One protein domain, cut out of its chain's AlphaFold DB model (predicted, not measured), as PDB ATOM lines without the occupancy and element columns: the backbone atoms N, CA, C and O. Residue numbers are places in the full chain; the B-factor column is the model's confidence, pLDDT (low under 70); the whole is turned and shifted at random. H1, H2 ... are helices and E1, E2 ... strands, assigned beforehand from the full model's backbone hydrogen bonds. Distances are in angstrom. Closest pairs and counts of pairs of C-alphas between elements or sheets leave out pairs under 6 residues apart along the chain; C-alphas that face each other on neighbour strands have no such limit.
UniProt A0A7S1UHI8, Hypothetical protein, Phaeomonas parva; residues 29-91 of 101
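What this domain is: This is residues 29 to 91 of the 101 residues of the protein "Hypothetical protein" of Phaeomonas parva (UniProt A0A7S1UHI8). A small head of two short parallel strands, E1 and E2, with helix H1 to one side, is followed by a loose arm that runs away from it and holds the short helices H2 and H3. Before E1, residues 31 to 36 stick out as a loop. Among the 63 printed residues, under half are in named elements, two strands and three helices in the order E1, H1, E2, H2, H3, of mixed class. The outline is flat, 43 by 34 by 16 A, and only just extended, close to loose, with a radius of gyration of the C-alphas of 16.4 A.

How they stand to each other: E1, residues 41 to 44, and E2, residues 64 to 67, are parallel neighbours at 29 degrees, with N 43 and O 65 2.9 A apart, within hydrogen-bond range. With H1, residues 50 to 58, between them they form a strand-helix-strand unit, two parallel neighbour strands joined through a helix, with a right-handed crossover. The closest C-alphas of H1 and E2, Tyr 57 and Val 64, are 6.8 A apart. H2, residues 77 to 80, and H3, residues 83 to 89, meet only through their link, and both are apart from H1. Every O i to N i+4 pair is within hydrogen-bond range in H1 and H3; H2 is too short for one.

Where its parts are: E1 begins at C-alpha 41 (32.457, 30.764, -9.061) and measures 10.4 A; E2 measures 9.6 A, H1 10.0 A and H2 5.0 A. H3, 10.0 A, ends at C-alpha 89 (40.437, 30.158, -43.576).

The domain as a whole: The C-alphas farthest apart, Arg 55 and Val 88, are 43.1 A apart. The printed part has no cut, and no link is long. The model's pLDDT is under 70 at residues 29 to 37, 69 to 73 and 91.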
ATOM      1  N   ARG A  29      21.913  25.786 -10.912       53.03
ATOM      2  CA  ARG A  29      22.417  24.600 -11.610       53.03
ATOM      3  C   ARG A  29      22.617  24.890 -13.096       53.03
ATOM      4  O   ARG A  29      21.712  25.376 -13.773       53.03
ATOM      5  N   ASN A  30      23.797  24.545 -13.609       56.19
ATOM      6  CA  ASN A  30      24.050  24.467 -15.046       56.19
ATOM      7  C   ASN A  30      23.471  23.143 -15.560       56.19
ATOM      8  O   ASN A  30      24.085  22.095 -15.385       56.19
ATOM      9  N   GLU A  31      22.295  23.183 -16.182       53.22
ATOM     10  CA  GLU A  31      21.751  22.039 -16.918       53.22
ATOM     11  C   GLU A  31      22.215  22.115 -18.374       53.22
ATOM     12  O   GLU A  31      21.717  22.915 -19.169       53.22
ATOM     13  N   TYR A  32      23.199  21.289 -18.728       47.84
ATOM     14  CA  TYR A  32      23.636  21.113 -20.110       47.84
ATOM     15  C   TYR A  32      23.611  19.623 -20.454       47.84
ATOM     16  O   TYR A  32      24.369  18.843 -19.889       47.84
ATOM     17  N   ALA A  33      22.720  19.219 -21.367       51.75
ATOM     18  CA  ALA A  33      22.651  17.869 -21.946       51.75
ATOM     19  C   ALA A  33      22.735  16.694 -20.935       51.75
ATOM     20  O   ALA A  33      23.474  15.736 -21.149       51.75
ATOM     21  N   GLY A  34      21.996  16.760 -19.820       54.78
ATOM     22  CA  GLY A  34      21.962  15.684 -18.814       54.78
ATOM     23  C   GLY A  34      23.173  15.632 -17.875       54.78
ATOM     24  O   GLY A  34      23.199  14.809 -16.964       54.78
ATOM     25  N   TRP A  35      24.151  16.524 -18.045       48.00
ATOM     26  CA  TRP A  35      25.180  16.778 -17.045       48.00
ATOM     27  C   TRP A  35      24.681  17.835 -16.065       48.00
ATOM     28  O   TRP A  35      24.266  18.925 -16.462       48.00
ATOM     29  N   SER A  36      24.735  17.495 -14.780       56.97
ATOM     30  CA  SER A  36      24.537  18.436 -13.682       56.97
ATOM     31  C   SER A  36      25.827  18.514 -12.875       56.97
ATOM     32  O   SER A  36      26.506  17.512 -12.658       56.97
ATOM     33  N   GLY A  37      26.194  19.727 -12.486       63.53
ATOM     34  CA  GLY A  37      27.356  20.003 -11.657       63.53
ATOM     35  C   GLY A  37      27.126  21.279 -10.866       63.53
ATOM     36  O   GLY A  37      26.233  22.069 -11.197       63.53
ATOM     37  N   ASP A  38      27.923  21.464  -9.821       73.50
ATOM     38  CA  ASP A  38      27.822  22.645  -8.974       73.50
ATOM     39  C   ASP A  38      28.110  23.921  -9.770       73.50
ATOM     40  O   ASP A  38      28.947  23.955 -10.682       73.50
ATOM     41  N   ALA A  39      27.407  24.995  -9.413       72.69
ATOM     42  CA  ALA A  39      27.670  26.305  -9.976       72.69
ATOM     43  C   ALA A  39      29.117  26.724  -9.672       72.69
ATOM     44  O   ALA A  39      29.554  26.779  -8.522       72.69
ATOM     45  N   VAL A  40      29.868  27.042 -10.725       83.38
ATOM     46  CA  VAL A  40      31.261  27.477 -10.611       83.38
ATOM     47  C   VAL A  40      31.314  28.973 -10.293       83.38
ATOM     48  O   VAL A  40      30.576  29.776 -10.874       83.38
ATOM     49  N   ALA A  41      32.217  29.362  -9.388       86.12
ATOM     50  CA  ALA A  41      32.457  30.764  -9.061       86.12
ATOM     51  C   ALA A  41      32.810  31.572 -10.322       86.12
ATOM     52  O   ALA A  41      33.456  31.078 -11.249       86.12
ATOM     53  N   THR A  42      32.368  32.825 -10.373       90.19
ATOM     54  CA  THR A  42      32.615  33.721 -11.506       90.19
ATOM     55  C   THR A  42      33.300  34.984 -11.013       90.19
ATOM     56  O   THR A  42      32.770  35.642 -10.124       90.19
ATOM     57  N   GLU A  43      34.428  35.341 -11.621       91.44
ATOM     58  CA  GLU A  43      35.254  36.486 -11.226       91.44
ATOM     59  C   GLU A  43      35.500  37.436 -12.396       91.44
ATOM     60  O   GLU A  43      35.662  37.012 -13.542       91.44
ATOM     61  N   ALA A  44      35.558  38.737 -12.116       89.50
ATOM     62  CA  ALA A  44      35.905  39.740 -13.117       89.50
ATOM     63  C   ALA A  44      37.430  39.884 -13.237       89.50
ATOM     64  O   ALA A  44      38.117  40.146 -12.252       89.50
ATOM     65  N   ALA A  45      37.956  39.810 -14.462       88.31
ATOM     66  CA  ALA A  45      39.393  39.907 -14.732       88.31
ATOM     67  C   ALA A  45      40.018  41.219 -14.223       88.31
ATOM     68  O   ALA A  45      41.151  41.217 -13.760       88.31
ATOM     69  N   ALA A  46      39.273  42.330 -14.261       85.94
ATOM     70  CA  ALA A  46      39.772  43.653 -13.878       85.94
ATOM     71  C   ALA A  46      40.226  43.763 -12.407       85.94
ATOM     72  O   ALA A  46      40.989  44.666 -12.083       85.94
ATOM     73  N   GLY A  47      39.760  42.871 -11.522       84.25
ATOM     74  CA  GLY A  47      40.105  42.868 -10.092       84.25
ATOM     75  C   GLY A  47      40.875  41.629  -9.627       84.25
ATOM     76  O   GLY A  47      41.099  41.463  -8.424       84.25
ATOM     77  N   LEU A  48      41.249  40.745 -10.555       90.62
ATOM     78  CA  LEU A  48      41.860  39.458 -10.254       90.62
ATOM     79  C   LEU A  48      43.370  39.522 -10.515       90.62
ATOM     80  O   LEU A  48      43.814  39.453 -11.658       90.62
ATOM     81  N   THR A  49      44.162  39.646  -9.449       93.75
ATOM     82  CA  THR A  49      45.626  39.547  -9.555       93.75
ATOM     83  C   THR A  49      46.064  38.088  -9.676       93.75
ATOM     84  O   THR A  49      45.330  37.179  -9.274       93.75
ATOM     85  N   HIS A  50      47.272  37.850 -10.192       94.50
ATOM     86  CA  HIS A  50      47.828  36.499 -10.306       94.50
ATOM     87  C   HIS A  50      47.958  35.815  -8.940       94.50
ATOM     88  O   HIS A  50      47.649  34.633  -8.813       94.50
ATOM     89  N   GLU A  51      48.350  36.560  -7.905       97.06
ATOM     90  CA  GLU A  51      48.528  36.047  -6.546       97.06
ATOM     91  C   GLU A  51      47.188  35.628  -5.941       97.06
ATOM     92  O   GLU A  51      47.075  34.533  -5.387       97.06
ATOM     93  N   ARG A  52      46.147  36.465  -6.088       95.69
ATOM     94  CA  ARG A  52      44.787  36.118  -5.644       95.69
ATOM     95  C   ARG A  52      44.246  34.928  -6.420       95.69
ATOM     96  O   ARG A  52      43.735  33.998  -5.811       95.69
ATOM     97  N   PHE A  53      44.405  34.923  -7.743       94.75
ATOM     98  CA  PHE A  53      43.971  33.810  -8.580       94.75
ATOM     99  C   PHE A  53      44.626  32.489  -8.164       94.75
ATOM    100  O   PHE A  53      43.945  31.478  -7.987       94.75
ATOM    101  N   PHE A  54      45.943  32.503  -7.957       95.69
ATOM    102  CA  PHE A  54      46.672  31.313  -7.556       95.69
ATOM    103  C   PHE A  54      46.234  30.820  -6.174       95.69
ATOM    104  O   PHE A  54      45.881  29.652  -6.022       95.69
ATOM    105  N   ARG A  55      46.216  31.712  -5.179       96.69
ATOM    106  CA  ARG A  55      45.868  31.383  -3.792       96.69
ATOM    107  C   ARG A  55      44.433  30.870  -3.656       96.69
ATOM    108  O   ARG A  55      44.202  29.894  -2.942       96.69
ATOM    109  N   ASP A  56      43.483  31.529  -4.315       93.38
ATOM    110  CA  ASP A  56      42.054  31.303  -4.086       93.38
ATOM    111  C   ASP A  56      41.493  30.174  -4.969       93.38
ATOM    112  O   ASP A  56      40.551  29.491  -4.562       93.38
ATOM    113  N   TYR A  57      42.096  29.928  -6.142       93.88
ATOM    114  CA  TYR A  57      41.572  28.980  -7.131       93.88
ATOM    115  C   TYR A  57      42.563  27.870  -7.504       93.88
ATOM    116  O   TYR A  57      42.232  26.692  -7.375       93.88
ATOM    117  N   VAL A  58      43.794  28.200  -7.909       92.81
ATOM    118  CA  VAL A  58      44.755  27.191  -8.412       92.81
ATOM    119  C   VAL A  58      45.254  26.266  -7.301       92.81
ATOM    120  O   VAL A  58      45.152  25.046  -7.423       92.81
ATOM    121  N   ALA A  59      45.754  26.827  -6.197       92.94
ATOM    122  CA  ALA A  59      46.299  26.065  -5.073       92.94
ATOM    123  C   ALA A  59      45.235  25.176  -4.409       92.94
ATOM    124  O   ALA A  59      45.528  24.077  -3.947       92.94
ATOM    125  N   GLN A  60      43.982  25.636  -4.424       92.19
ATOM    126  CA  GLN A  60      42.834  24.915  -3.878       92.19
ATOM    127  C   GLN A  60      42.215  23.931  -4.881       92.19
ATOM    128  O   GLN A  60      41.268  23.233  -4.530       92.19
ATOM    129  N   ARG A  61      42.717  23.872  -6.128       91.75
ATOM    130  CA  ARG A  61      42.138  23.094  -7.240       91.75
ATOM    131  C   ARG A  61      40.648  23.382  -7.451       91.75
ATOM    132  O   ARG A  61      39.867  22.491  -7.775       91.75
ATOM    133  N   ARG A  62      40.249  24.639  -7.256       87.44
ATOM    134  CA  ARG A  62      38.864  25.089  -7.389       87.44
ATOM    135  C   ARG A  62      38.648  25.699  -8.773       87.44
ATOM    136  O   ARG A  62      39.370  26.630  -9.135       87.44
ATOM    137  N   PRO A  63      37.668  25.210  -9.551       90.19
ATOM    138  CA  PRO A  63      37.350  25.804 -10.841       90.19
ATOM    139  C   PRO A  63      36.779  27.216 -10.660       90.19
ATOM    140  O   PRO A  63      36.096  27.508  -9.677       90.19
ATOM    141  N   VAL A  64      37.041  28.089 -11.634       91.38
ATOM    142  CA  VAL A  64      36.515  29.459 -11.685       91.38
ATOM    143  C   VAL A  64      36.347  29.907 -13.136       91.38
ATOM    144  O   VAL A  64      37.158  29.570 -14.000       91.38
ATOM    145  N   VAL A  65      35.297  30.679 -13.409       90.94
ATOM    146  CA  VAL A  65      35.077  31.339 -14.700       90.94
ATOM    147  C   VAL A  65      35.554  32.784 -14.610       90.94
ATOM    148  O   VAL A  65      34.996  33.579 -13.857       90.94
ATOM    149  N   ILE A  66      36.558  33.146 -15.411       91.81
ATOM    150  CA  ILE A  66      37.076  34.518 -15.475       91.81
ATOM    151  C   ILE A  66      36.369  35.278 -16.599       91.81
ATOM    152  O   ILE A  66      36.464  34.927 -17.775       91.81
ATOM    153  N   GLN A  67      35.674  36.355 -16.249       88.31
ATOM    154  CA  GLN A  67      34.958  37.212 -17.185       88.31
ATOM    155  C   GLN A  67      35.767  38.456 -17.549       88.31
ATOM    156  O   GLN A  67      36.429  39.066 -16.715       88.31
ATOM    157  N   GLY A  68      35.664  38.884 -18.806       78.62
ATOM    158  CA  GLY A  68      36.246  40.148 -19.267       78.62
ATOM    159  C   GLY A  68      37.713  40.086 -19.706       78.62
ATOM    160  O   GLY A  68      38.198  41.089 -20.216       78.62
ATOM    161  N   LEU A  69      38.382  38.929 -19.604       67.94
ATOM    162  CA  LEU A  69      39.776  38.744 -20.037       67.94
ATOM    163  C   LEU A  69      39.973  39.029 -21.541       67.94
ATOM    164  O   LEU A  69      40.942  39.656 -21.945       67.94
ATOM    165  N   LEU A  70      39.010  38.625 -22.377       68.06
ATOM    166  CA  LEU A  70      39.083  38.741 -23.841       68.06
ATOM    167  C   LEU A  70      38.644  40.110 -24.391       68.06
ATOM    168  O   LEU A  70      38.366  40.231 -25.582       68.06
ATOM    169  N   ARG A  71      38.542  41.149 -23.549       64.56
ATOM    170  CA  ARG A  71      38.228  42.518 -24.005       64.56
ATOM    171  C   ARG A  71      39.412  43.232 -24.665       64.56
ATOM    172  O   ARG A  71      39.260  44.389 -25.049       64.56
ATOM    173  N   ASP A  72      40.553  42.560 -24.809       67.31
ATOM    174  CA  ASP A  72      41.683  43.042 -25.599       67.31
ATOM    175  C   ASP A  72      41.212  43.447 -27.016       67.31
ATOM    176  O   ASP A  72      40.692  42.602 -27.753       67.31
ATOM    177  N   PRO A  73      41.388  44.716 -27.431       67.06
ATOM    178  CA  PRO A  73      41.096  45.162 -28.796       67.06
ATOM    179  C   PRO A  73      41.824  44.346 -29.881       67.06
ATOM    180  O   PRO A  73      41.353  44.266 -31.022       67.06
ATOM    181  N   GLY A  74      42.962  43.732 -29.540       76.50
ATOM    182  CA  GLY A  74      43.711  42.802 -30.380       76.50
ATOM    183  C   GLY A  74      43.033  41.440 -30.554       76.50
ATOM    184  O   GLY A  74      43.215  40.789 -31.590       76.50
ATOM    185  N   PHE A  75      42.174  41.027 -29.619       79.00
ATOM    186  CA  PHE A  75      41.446  39.765 -29.686       79.00
ATOM    187  C   PHE A  75      40.230  39.866 -30.617       79.00
ATOM    188  O   PHE A  75      39.086  40.110 -30.233       79.00
ATOM    189  N   ARG A  76      40.480  39.659 -31.911       78.88
ATOM    190  CA  ARG A  76      39.467  39.828 -32.967       78.88
ATOM    191  C   ARG A  76      38.561  38.618 -33.171       78.88
ATOM    192  O   ARG A  76      37.627  38.718 -33.964       78.88
ATOM    193  N   ALA A  77      38.814  37.494 -32.501       81.88
ATOM    194  CA  ALA A  77      38.108  36.232 -32.734       81.88
ATOM    195  C   ALA A  77      36.584  36.390 -32.629       81.88
ATOM    196  O   ALA A  77      35.878  36.055 -33.574       81.88
ATOM    197  N   GLY A  78      36.081  37.034 -31.569       77.75
ATOM    198  CA  GLY A  78      34.638  37.232 -31.373       77.75
ATOM    199  C   GLY A  78      33.933  38.043 -32.471       77.75
ATOM    200  O   GLY A  78      32.726  37.921 -32.635       77.75
ATOM    201  N   ARG A  79      34.666  38.853 -33.249       78.69
ATOM    202  CA  ARG A  79      34.119  39.623 -34.385       78.69
ATOM    203  C   ARG A  79      34.439  39.000 -35.741       78.69
ATOM    204  O   ARG A  79      33.709  39.202 -36.703       78.69
ATOM    205  N   ARG A  80      35.569  38.297 -35.836       81.75
ATOM    206  CA  ARG A  80      36.136  37.806 -37.094       81.75
ATOM    207  C   ARG A  80      35.761  36.360 -37.378       81.75
ATOM    208  O   ARG A  80      35.659  35.998 -38.541       81.75
ATOM    209  N   TRP A  81      35.559  35.533 -36.356       86.38
ATOM    210  CA  TRP A  81      35.234  34.114 -36.509       86.38
ATOM    211  C   TRP A  81      33.750  33.918 -36.808       86.38
ATOM    212  O   TRP A  81      32.990  33.356 -36.026       86.38
ATOM    213  N   THR A  82      33.335  34.398 -37.974       86.69
ATOM    214  CA  THR A  82      32.047  34.045 -38.563       86.69
ATOM    215  C   THR A  82      32.169  32.710 -39.295       86.69
ATOM    216  O   THR A  82      33.259  32.320 -39.716       86.69
ATOM    217  N   MET A  83      31.050  32.016 -39.517       84.69
ATOM    218  CA  MET A  83      31.054  30.777 -40.308       84.69
ATOM    219  C   MET A  83      31.641  30.981 -41.710       84.69
ATOM    220  O   MET A  83      32.395  30.138 -42.181       84.69
ATOM    221  N   ALA A  84      31.354  32.114 -42.358       84.25
ATOM    222  CA  ALA A  84      31.933  32.451 -43.658       84.25
ATOM    223  C   ALA A  84      33.462  32.591 -43.584       84.25
ATOM    224  O   ALA A  84      34.178  32.007 -44.392       84.25
ATOM    225  N   TYR A  85      33.972  33.306 -42.576       83.25
ATOM    226  CA  TYR A  85      35.411  33.457 -42.370       83.25
ATOM    227  C   TYR A  85      36.098  32.109 -42.099       83.25
ATOM    228  O   TYR A  85      37.143  31.819 -42.683       83.25
ATOM    229  N   LEU A  86      35.500  31.267 -41.252       86.44
ATOM    230  CA  LEU A  86      36.043  29.955 -40.895       86.44
ATOM    231  C   LEU A  86      36.021  28.977 -42.076       86.44
ATOM    232  O   LEU A  86      37.001  28.269 -42.287       86.44
ATOM    233  N   LYS A  87      34.973  28.990 -42.908       83.75
ATOM    234  CA  LYS A  87      34.920  28.185 -44.139       83.75
ATOM    235  C   LYS A  87      36.016  28.545 -45.141       83.75
ATOM    236  O   LYS A  87      36.448  27.686 -45.883       83.75
ATOM    237  N   VAL A  88      36.481  29.789 -45.177       81.56
ATOM    238  CA  VAL A  88      37.548  30.195 -46.110       81.56
ATOM    239  C   VAL A  88      38.939  29.941 -45.528       81.56
ATOM    240  O   VAL A  88      39.866  29.604 -46.256       81.56
ATOM    241  N   ARG A  89      39.113  30.148 -44.218       77.50
ATOM    242  CA  ARG A  89      40.437  30.158 -43.576       77.50
ATOM    243  C   ARG A  89      40.805  28.879 -42.833       77.50
ATOM    244  O   ARG A  89      41.990  28.651 -42.642       77.50
ATOM    245  N   ALA A  90      39.825  28.099 -42.381       75.50
ATOM    246  CA  ALA A  90      40.041  26.871 -41.613       75.50
ATOM    247  C   ALA A  90      39.592  25.610 -42.365       75.50
ATOM    248  O   ALA A  90      39.995  24.509 -42.001       75.50
ATOM    249  N   TYR A  91      38.788  25.754 -43.425       65.50
ATOM    250  CA  TYR A  91      38.435  24.638 -44.299       65.50
ATOM    251  C   TYR A  91      39.597  24.322 -45.249       65.50
ATOM    252  O   TYR A  91      39.569  24.614 -46.441       65.50
TER     253      TYR A  91